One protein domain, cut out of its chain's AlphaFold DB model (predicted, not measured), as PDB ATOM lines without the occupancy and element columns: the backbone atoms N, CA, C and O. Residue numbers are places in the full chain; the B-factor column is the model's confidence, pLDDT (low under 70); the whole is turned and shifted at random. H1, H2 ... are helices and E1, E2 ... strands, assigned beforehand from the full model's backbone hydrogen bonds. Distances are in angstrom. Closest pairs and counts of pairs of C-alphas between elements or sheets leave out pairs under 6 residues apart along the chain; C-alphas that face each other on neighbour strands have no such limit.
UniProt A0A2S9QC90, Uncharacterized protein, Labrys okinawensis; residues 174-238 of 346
ATOM      1  N   THR A 174     121.337 146.993 187.541       80.69
ATOM      2  CA  THR A 174     121.945 147.543 186.330       80.69
ATOM      3  C   THR A 174     122.200 149.018 186.541       80.69
ATOM      4  O   THR A 174     121.283 149.773 186.859       80.69
ATOM      5  N   SER A 175     123.442 149.435 186.331       82.75
ATOM      6  CA  SER A 175     123.788 150.846 186.203       82.75
ATOM      7  C   SER A 175     124.260 151.130 184.788       82.75
ATOM      8  O   SER A 175     124.936 150.294 184.175       82.75
ATOM      9  N   ALA A 176     123.920 152.305 184.267       82.69
ATOM     10  CA  ALA A 176     124.613 152.804 183.096       82.69
ATOM     11  C   ALA A 176     124.945 154.279 183.192       82.69
ATOM     12  O   ALA A 176     124.094 155.084 183.575       82.69
ATOM     13  N   ASP A 177     126.161 154.596 182.761       83.81
ATOM     14  CA  ASP A 177     126.588 155.962 182.509       83.81
ATOM     15  C   ASP A 177     126.340 156.274 181.032       83.81
ATOM     16  O   ASP A 177     126.874 155.618 180.134       83.81
ATOM     17  N   VAL A 178     125.505 157.271 180.774       82.75
ATOM     18  CA  VAL A 178     125.343 157.876 179.457       82.75
ATOM     19  C   VAL A 178     126.330 159.017 179.352       82.75
ATOM     20  O   VAL A 178     126.285 159.937 180.165       82.75
ATOM     21  N   VAL A 179     127.201 158.971 178.348       82.75
ATOM     22  CA  VAL A 179     128.223 159.991 178.112       82.75
ATOM     23  C   VAL A 179     128.124 160.531 176.692       82.75
ATOM     24  O   VAL A 179     128.211 159.795 175.708       82.75
ATOM     25  N   GLY A 180     127.941 161.837 176.577       79.94
ATOM     26  CA  GLY A 180     128.069 162.573 175.332       79.94
ATOM     27  C   GLY A 180     129.402 163.296 175.248       79.94
ATOM     28  O   GLY A 180     130.155 163.397 176.208       79.94
ATOM     29  N   SER A 181     129.701 163.845 174.083       74.75
ATOM     30  CA  SER A 181     130.784 164.809 173.901       74.75
ATOM     31  C   SER A 181     130.319 165.856 172.907       74.75
ATOM     32  O   SER A 181     129.467 165.585 172.057       74.75
ATOM     33  N   GLN A 182     130.840 167.072 173.017       72.38
ATOM     34  CA  GLN A 182     130.527 168.121 172.056       72.38
ATOM     35  C   GLN A 182     131.780 168.664 171.391       72.38
ATOM     36  O   GLN A 182     132.871 168.657 171.956       72.38
ATOM     37  N   LYS A 183     131.604 169.124 170.148       72.38
ATOM     38  CA  LYS A 183     132.682 169.734 169.379       72.38
ATOM     39  C   LYS A 183     133.186 170.971 170.124       72.38
ATOM     40  O   LYS A 183     132.411 171.902 170.340       72.38
ATOM     41  N   GLY A 184     134.476 170.966 170.441       71.88
ATOM     42  CA  GLY A 184     135.150 172.120 171.008       71.88
ATOM     43  C   GLY A 184     135.262 173.285 170.033       71.88
ATOM     44  O   GLY A 184     135.235 173.131 168.809       71.88
ATOM     45  N   SER A 185     135.378 174.463 170.616       74.44
ATOM     46  CA  SER A 185     135.652 175.737 169.968       74.44
ATOM     47  C   SER A 185     136.685 176.507 170.784       74.44
ATOM     48  O   SER A 185     136.888 176.207 171.963       74.44
ATOM     49  N   ASP A 186     137.260 177.541 170.179       78.50
ATOM     50  CA  ASP A 186     138.256 178.419 170.808       78.50
ATOM     51  C   ASP A 186     137.731 179.114 172.079       78.50
ATOM     52  O   ASP A 186     138.505 179.633 172.875       78.50
ATOM     53  N   THR A 187     136.413 179.109 172.296       76.62
ATOM     54  CA  THR A 187     135.746 179.726 173.449       76.62
ATOM     55  C   THR A 187     135.241 178.718 174.484       76.62
ATOM     56  O   THR A 187     134.481 179.098 175.371       76.62
ATOM     57  N   THR A 188     135.584 177.432 174.364       74.88
ATOM     58  CA  THR A 188     135.068 176.366 175.249       74.88
ATOM     59  C   THR A 188     136.182 175.572 175.907       74.88
ATOM     60  O   THR A 188     137.142 175.190 175.241       74.88
ATOM     61  N   THR A 189     136.026 175.258 177.190       75.06
ATOM     62  CA  THR A 189     136.997 174.441 177.931       75.06
ATOM     63  C   THR A 189     136.816 172.942 177.659       75.06
ATOM     64  O   THR A 189     135.730 172.507 177.261       75.06
ATOM     65  N   PRO A 190     137.845 172.107 177.905       68.69
ATOM     66  CA  PRO A 190     137.715 170.650 177.858       68.69
ATOM     67  C   PRO A 190     136.557 170.104 178.708       68.69
ATOM     68  O   PRO A 190     135.887 169.171 178.275       68.69
ATOM     69  N   ASP A 191     136.254 170.716 179.859       68.38
ATOM     70  CA  ASP A 191     135.103 170.329 180.690       68.38
ATOM     71  C   ASP A 191     133.764 170.682 180.071       68.38
ATOM     72  O   ASP A 191     132.834 169.881 180.100       68.38
ATOM     73  N   GLN A 192     133.661 171.866 179.470       65.94
ATOM     74  CA  GLN A 192     132.468 172.223 178.714       65.94
ATOM     75  C   GLN A 192     132.293 171.257 177.536       65.94
ATOM     76  O   GLN A 192     131.171 170.894 177.201       65.94
ATOM     77  N   ASN A 193     133.384 170.763 176.948       70.00
ATOM     78  CA  ASN A 193     133.361 169.857 175.798       70.00
ATOM     79  C   ASN A 193     133.190 168.373 176.146       70.00
ATOM     80  O   ASN A 193     132.764 167.601 175.283       70.00
ATOM     81  N   ARG A 194     133.428 167.998 177.410       62.03
ATOM     82  CA  ARG A 194     133.227 166.655 177.992       62.03
ATOM     83  C   ARG A 194     131.803 166.124 177.894       62.03
ATOM     84  O   ARG A 194     131.564 164.970 178.226       62.03
ATOM     85  N   GLY A 195     130.909 166.953 177.369       59.09
ATOM     86  CA  GLY A 195     129.572 166.597 176.965       59.09
ATOM     87  C   GLY A 195     128.675 166.300 178.143       59.09
ATOM     88  O   GLY A 195     129.015 166.453 179.313       59.09
ATOM     89  N   SER A 196     127.463 165.942 177.779       65.81
ATOM     90  CA  SER A 196     126.380 165.769 178.718       65.81
ATOM     91  C   SER A 196     126.371 164.356 179.229       65.81
ATOM     92  O   SER A 196     126.620 163.425 178.463       65.81
ATOM     93  N   ALA A 197     126.088 164.193 180.513       71.94
ATOM     94  CA  ALA A 197     126.104 162.881 181.105       71.94
ATOM     95  C   ALA A 197     124.943 162.675 182.065       71.94
ATOM     96  O   ALA A 197     124.479 163.604 182.724       71.94
ATOM     97  N   ALA A 198     124.467 161.442 182.100       76.62
ATOM     98  CA  ALA A 198     123.403 161.007 182.980       76.62
ATOM     99  C   ALA A 198     123.715 159.598 183.456       76.62
ATOM    100  O   ALA A 198     124.351 158.824 182.744       76.62
ATOM    101  N   LYS A 199     123.228 159.251 184.639       81.50
ATOM    102  CA  LYS A 199     123.371 157.916 185.196       81.50
ATOM    103  C   LYS A 199     122.004 157.383 185.558       81.50
ATOM    104  O   LYS A 199     121.237 158.088 186.206       81.50
ATOM    105  N   TYR A 200     121.715 156.138 185.199       81.12
ATOM    106  CA  TYR A 200     120.607 155.418 185.819       81.12
ATOM    107  C   TYR A 200     121.126 154.261 186.657       81.12
ATOM    108  O   TYR A 200     122.158 153.659 186.358       81.12
ATOM    109  N   GLU A 201     120.362 153.939 187.692       81.56
ATOM    110  CA  GLU A 201     120.550 152.757 188.515       81.56
ATOM    111  C   GLU A 201     119.199 152.064 188.663       81.56
ATOM    112  O   GLU A 201     118.165 152.692 188.901       81.56
ATOM    113  N   MET A 202     119.203 150.754 188.476       76.06
ATOM    114  CA  MET A 202     118.098 149.880 188.810       76.06
ATOM    115  C   MET A 202     118.580 148.971 189.927       76.06
ATOM    116  O   MET A 202     119.571 148.269 189.748       76.06
ATOM    117  N   SER A 203     117.889 149.019 191.061       71.56
ATOM    118  CA  SER A 203     118.165 148.177 192.223       71.56
ATOM    119  C   SER A 203     117.040 147.164 192.412       71.56
ATOM    120  O   SER A 203     115.873 147.482 192.181       71.56
ATOM    121  N   GLY A 204     117.378 145.956 192.841       67.75
ATOM    122  CA  GLY A 204     116.420 144.870 193.069       67.75
ATOM    123  C   GLY A 204     117.004 143.468 192.903       67.75
ATOM    124  O   GLY A 204     116.317 142.492 193.193       67.75
ATOM    125  N   GLY A 205     118.257 143.370 192.463       69.44
ATOM    126  CA  GLY A 205     119.011 142.139 192.300       69.44
ATOM    127  C   GLY A 205     120.268 142.071 193.164       69.44
ATOM    128  O   GLY A 205     120.723 143.038 193.760       69.44
ATOM    129  N   THR A 206     120.875 140.890 193.203       71.56
ATOM    130  CA  THR A 206     122.158 140.627 193.865       71.56
ATOM    131  C   THR A 206     123.316 140.773 192.876       71.56
ATOM    132  O   THR A 206     124.427 141.139 193.259       71.56
ATOM    133  N   TYR A 207     123.068 140.497 191.591       77.00
ATOM    134  CA  TYR A 207     124.061 140.634 190.525       77.00
ATOM    135  C   TYR A 207     124.102 142.067 190.020       77.00
ATOM    136  O   TYR A 207     123.076 142.582 189.589       77.00
ATOM    137  N   LYS A 208     125.294 142.670 190.037       81.19
ATOM    138  CA  LYS A 208     125.533 144.044 189.589       81.19
ATOM    139  C   LYS A 208     126.199 144.053 188.222       81.19
ATOM    140  O   LYS A 208     127.286 143.504 188.058       81.19
ATOM    141  N   VAL A 209     125.566 144.715 187.264       83.44
ATOM    142  CA  VAL A 209     126.088 144.960 185.923       83.44
ATOM    143  C   VAL A 209     126.213 146.463 185.719       83.44
ATOM    144  O   VAL A 209     125.312 147.240 186.038       83.44
ATOM    145  N   HIS A 210     127.357 146.877 185.189       84.06
ATOM    146  CA  HIS A 210     127.607 148.252 184.790       84.06
ATOM    147  C   HIS A 210     127.811 148.309 183.279       84.06
ATOM    148  O   HIS A 210     128.504 147.464 182.711       84.06
ATOM    149  N   SER A 211     127.207 149.301 182.635       82.56
ATOM    150  CA  SER A 211     127.356 149.552 181.205       82.56
ATOM    151  C   SER A 211     127.620 151.029 180.941       82.56
ATOM    152  O   SER A 211     127.256 151.888 181.737       82.56
ATOM    153  N   VAL A 212     128.255 151.338 179.817       83.31
ATOM    154  CA  VAL A 212     128.442 152.719 179.368       83.31
ATOM    155  C   VAL A 212     127.753 152.856 178.022       83.31
ATOM    156  O   VAL A 212     127.993 152.058 177.116       83.31
ATOM    157  N   ALA A 213     126.880 153.849 177.900       84.69
ATOM    158  CA  ALA A 213     126.209 154.193 176.657       84.69
ATOM    159  C   ALA A 213     126.757 155.526 176.142       84.69
ATOM    160  O   ALA A 213     126.881 156.496 176.887       84.69
ATOM    161  N   HIS A 214     127.089 155.578 174.857       86.00
ATOM    162  CA  HIS A 214     127.561 156.803 174.226       86.00
ATOM    163  C   HIS A 214     126.413 157.511 173.510       86.00
ATOM    164  O   HIS A 214     125.614 156.859 172.836       86.00
ATOM    165  N   MET A 215     126.355 158.838 173.623       88.62
ATOM    166  CA  MET A 215     125.477 159.629 172.767       88.62
ATOM    167  C   MET A 215     126.085 159.725 171.365       88.62
ATOM    168  O   MET A 215     127.144 160.315 171.183       88.62
ATOM    169  N   ASP A 216     125.393 159.193 170.364       89.12
ATOM    170  CA  ASP A 216     125.762 159.261 168.942       89.12
ATOM    171  C   ASP A 216     125.525 160.646 168.301       89.12
ATOM    172  O   ASP A 216     125.867 160.873 167.139       89.12
ATOM    173  N   ILE A 217     124.949 161.589 169.049       90.00
ATOM    174  CA  ILE A 217     124.753 162.980 168.637       90.00
ATOM    175  C   ILE A 217     125.245 163.946 169.723       90.00
ATOM    176  O   ILE A 217     125.153 163.649 170.916       90.00
ATOM    177  N   PRO A 218     125.706 165.151 169.349       87.06
ATOM    178  CA  PRO A 218     125.924 166.213 170.318       87.06
ATOM    179  C   PRO A 218     124.586 166.636 170.941       87.06
ATOM    180  O   PRO A 218     123.671 167.063 170.233       87.06
ATOM    181  N   GLY A 219     124.501 166.576 172.268       84.94
ATOM    182  CA  GLY A 219     123.309 166.948 173.029       84.94
ATOM    183  C   GLY A 219     123.636 167.499 174.416       84.94
ATOM    184  O   GLY A 219     124.791 167.483 174.856       84.94
ATOM    185  N   ASP A 220     122.611 168.024 175.080       84.50
ATOM    186  CA  ASP A 220     122.712 168.554 176.444       84.50
ATOM    187  C   ASP A 220     122.349 167.490 177.511       84.50
ATOM    188  O   ASP A 220     122.107 166.319 177.197       84.50
ATOM    189  N   ALA A 221     122.354 167.886 178.790       82.38
ATOM    190  CA  ALA A 221     122.050 167.009 179.923       82.38
ATOM    191  C   ALA A 221     120.651 166.382 179.838       82.38
ATOM    192  O   ALA A 221     120.461 165.249 180.280       82.38
ATOM    193  N   ASP A 222     119.687 167.071 179.221       85.56
ATOM    194  CA  ASP A 222     118.351 166.520 179.016       85.56
ATOM    195  C   ASP A 222     118.359 165.411 177.967       85.56
ATOM    196  O   ASP A 222     117.700 164.392 178.164       85.56
ATOM    197  N   ASP A 223     119.120 165.565 176.879       88.94
ATOM    198  CA  ASP A 223     119.259 164.509 175.870       88.94
ATOM    199  C   ASP A 223     119.956 163.267 176.459       88.94
ATOM    200  O   ASP A 223     119.499 162.142 176.241       88.94
ATOM    201  N   ALA A 224     121.008 163.466 177.266       88.62
ATOM    202  CA  ALA A 224     121.688 162.383 177.982       88.62
ATOM    203  C   ALA A 224     120.739 161.665 178.953       88.62
ATOM    204  O   ALA A 224     120.672 160.433 178.977       88.62
ATOM    205  N   ARG A 225     119.946 162.435 179.712       87.75
ATOM    206  CA  ARG A 225     118.923 161.900 180.613       87.75
ATOM    207  C   ARG A 225     117.888 161.078 179.851       87.75
ATOM    208  O   ARG A 225     117.653 159.938 180.228       87.75
ATOM    209  N   ARG A 226     117.316 161.588 178.753       89.38
ATOM    210  CA  ARG A 226     116.319 160.858 177.939       89.38
ATOM    211  C   ARG A 226     116.840 159.520 177.420       89.38
ATOM    212  O   ARG A 226     116.107 158.525 177.416       89.38
ATOM    213  N   LEU A 227     118.103 159.483 177.007       90.56
ATOM    214  CA  LEU A 227     118.747 158.239 176.608       90.56
ATOM    215  C   LEU A 227     118.885 157.284 177.807       90.56
ATOM    216  O   LEU A 227     118.511 156.118 177.689       90.56
ATOM    217  N   ALA A 228     119.313 157.774 178.975       89.56
ATOM    218  CA  ALA A 228     119.423 156.969 180.196       89.56
ATOM    219  C   ALA A 228     118.073 156.361 180.616       89.56
ATOM    220  O   ALA A 228     117.999 155.165 180.895       89.56
ATOM    221  N   GLU A 229     116.993 157.146 180.579       90.19
ATOM    222  CA  GLU A 229     115.628 156.674 180.854       90.19
ATOM    223  C   GLU A 229     115.219 155.536 179.904       90.19
ATOM    224  O   GLU A 229     114.634 154.532 180.316       90.19
ATOM    225  N   THR A 230     115.554 155.666 178.617       89.38
ATOM    226  CA  THR A 230     115.253 154.645 177.606       89.38
ATOM    227  C   THR A 230     116.046 153.362 177.855       89.38
ATOM    228  O   THR A 230     115.472 152.274 177.814       89.38
ATOM    229  N   HIS A 231     117.339 153.470 178.171       88.12
ATOM    230  CA  HIS A 231     118.161 152.312 178.525       88.12
ATOM    231  C   HIS A 231     117.650 151.611 179.791       88.12
ATOM    232  O   HIS A 231     117.550 150.382 179.808       88.12
ATOM    233  N   GLN A 232     117.261 152.372 180.819       87.25
ATOM    234  CA  GLN A 232     116.677 151.808 182.032       87.25
ATOM    235  C   GLN A 232     115.380 151.050 181.729       87.25
ATOM    236  O   GLN A 232     115.196 149.938 182.229       87.25
ATOM    237  N   LEU A 233     114.499 151.598 180.881       88.56
ATOM    238  CA  LEU A 233     113.281 150.892 180.485       88.56
ATOM    239  C   LEU A 233     113.601 149.591 179.744       88.56
ATOM    240  O   LEU A 233     113.019 148.562 180.065       88.56
ATOM    241  N   LEU A 234     114.524 149.617 178.778       86.44
ATOM    242  CA  LEU A 234     114.907 148.429 178.004       86.44
ATOM    243  C   LEU A 234     115.522 147.337 178.888       86.44
ATOM    244  O   LEU A 234     115.228 146.158 178.699       86.44
ATOM    245  N   SER A 235     116.327 147.729 179.877       82.44
ATOM    246  CA  SER A 235     116.881 146.820 180.881       82.44
ATOM    247  C   SER A 235     115.777 146.178 181.732       82.44
ATOM    248  O   SER A 235     115.770 144.962 181.914       82.44
ATOM    249  N   GLY A 236     114.788 146.962 182.175       81.50
ATOM    250  CA  GLY A 236     113.645 146.459 182.942       81.50
ATOM    251  C   GLY A 236     112.592 145.716 182.113       81.50
ATOM    252  O   GLY A 236     111.798 144.962 182.669       81.50
ATOM    253  N   ALA A 237     112.561 145.900 180.791       82.75
ATOM    254  CA  ALA A 237     111.516 145.346 179.933       82.75
ATOM    255  C   ALA A 237     111.540 143.816 179.841       82.75
ATOM    256  O   ALA A 237     110.495 143.209 179.620       82.75
ATOM    257  N   ARG A 238     112.711 143.198 180.035       75.88
ATOM    258  CA  ARG A 238     112.885 141.736 179.982       75.88
ATOM    259  C   ARG A 238     112.434 141.013 181.252       75.88
ATOM    260  O   ARG A 238     112.268 139.803 181.224       75.88
TER     261      ARG A 238
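This is residues 174 to 238 of the 346 residues of an uncharacterized protein of Labrys okinawensis (UniProt A0A2S9QC90). A small three-stranded sheet has one long helix, H2, packed over one face and running along the strands, while the other face is bare of named helices; beyond one end of the sheet the stretch between E1 and E2 makes a thin arm that holds the short helix H1. The printed part has 65 residues with two named helices and three named strands, in the order E1, H1, E2, E3, H2. The mixed sheet runs E2, E1, E3, with E1 antiparallel to E2 and parallel to E3, and the class is mixed, helices and strands. The whole is loose, with a radius of gyration of the C-alphas of 13.6 A, and spans 47 by 17 by 14 A, the arm adding to the length.

The inner strand E1, residues 174 to 179, has the edge strand E2, residues 197 to 202, as its antiparallel neighbour, at 173 degrees between directions; N 178 and O 198 are 2.8 A apart and N 200 and O 176 are 3.1 A apart, both within hydrogen-bond range. The other edge strand, E3, residues 208 to 214, is parallel to E1 at 20 degrees, with N 213 and O 177 within hydrogen-bond range at 2.8 A. E2 and E3 are apart. H2, residues 221 to 237, is on the sheet at a height over the sheet of 7.8 A, making two layers, a helix on one face of a sheet. It lies over E2 and E1 and runs along the strands, at 24 degrees to E1 on the local plane. Its closest C-alphas to E2 are those of Ala 198 and Arg 225, 5.1 A apart, and to E1 those of Val 178 and Ala 224, 6.0 A apart. E3 and H2 are near each other, with 7 pairs of C-alphas within 10 A. H1, residues 190 to 193, is not on the sheet and is apart from E3 and H2. In H2 every O i to N i+4 pair is within hydrogen-bond range; H1 is too short for such a pair, and its 1 O i to N i+3 pair is within range.

E1 begins at C-alpha 174 (121.945, 147.543, 186.330) and is 16.2 A long to C-alpha 179. E2 measures 17.1 A, E3 20.1 A and H1 4.9 A from first to last C-alpha. H2 runs 24.1 A from C-alpha 221 (122.050, 167.009, 179.923) to C-alpha 237 (111.516, 145.346, 179.933).

The two C-alphas farthest apart are those of Asp 186 and Thr 206, at 47.1 A. The printed part has no cut. The links H1 to E2 and E2 to E3 are tight, and E1 to H1 and E3 to H2 are short. Mean pLDDT of the printed part is 80.0; residues 190 to 192, 194 to 196 and 204 to 205 are under 70.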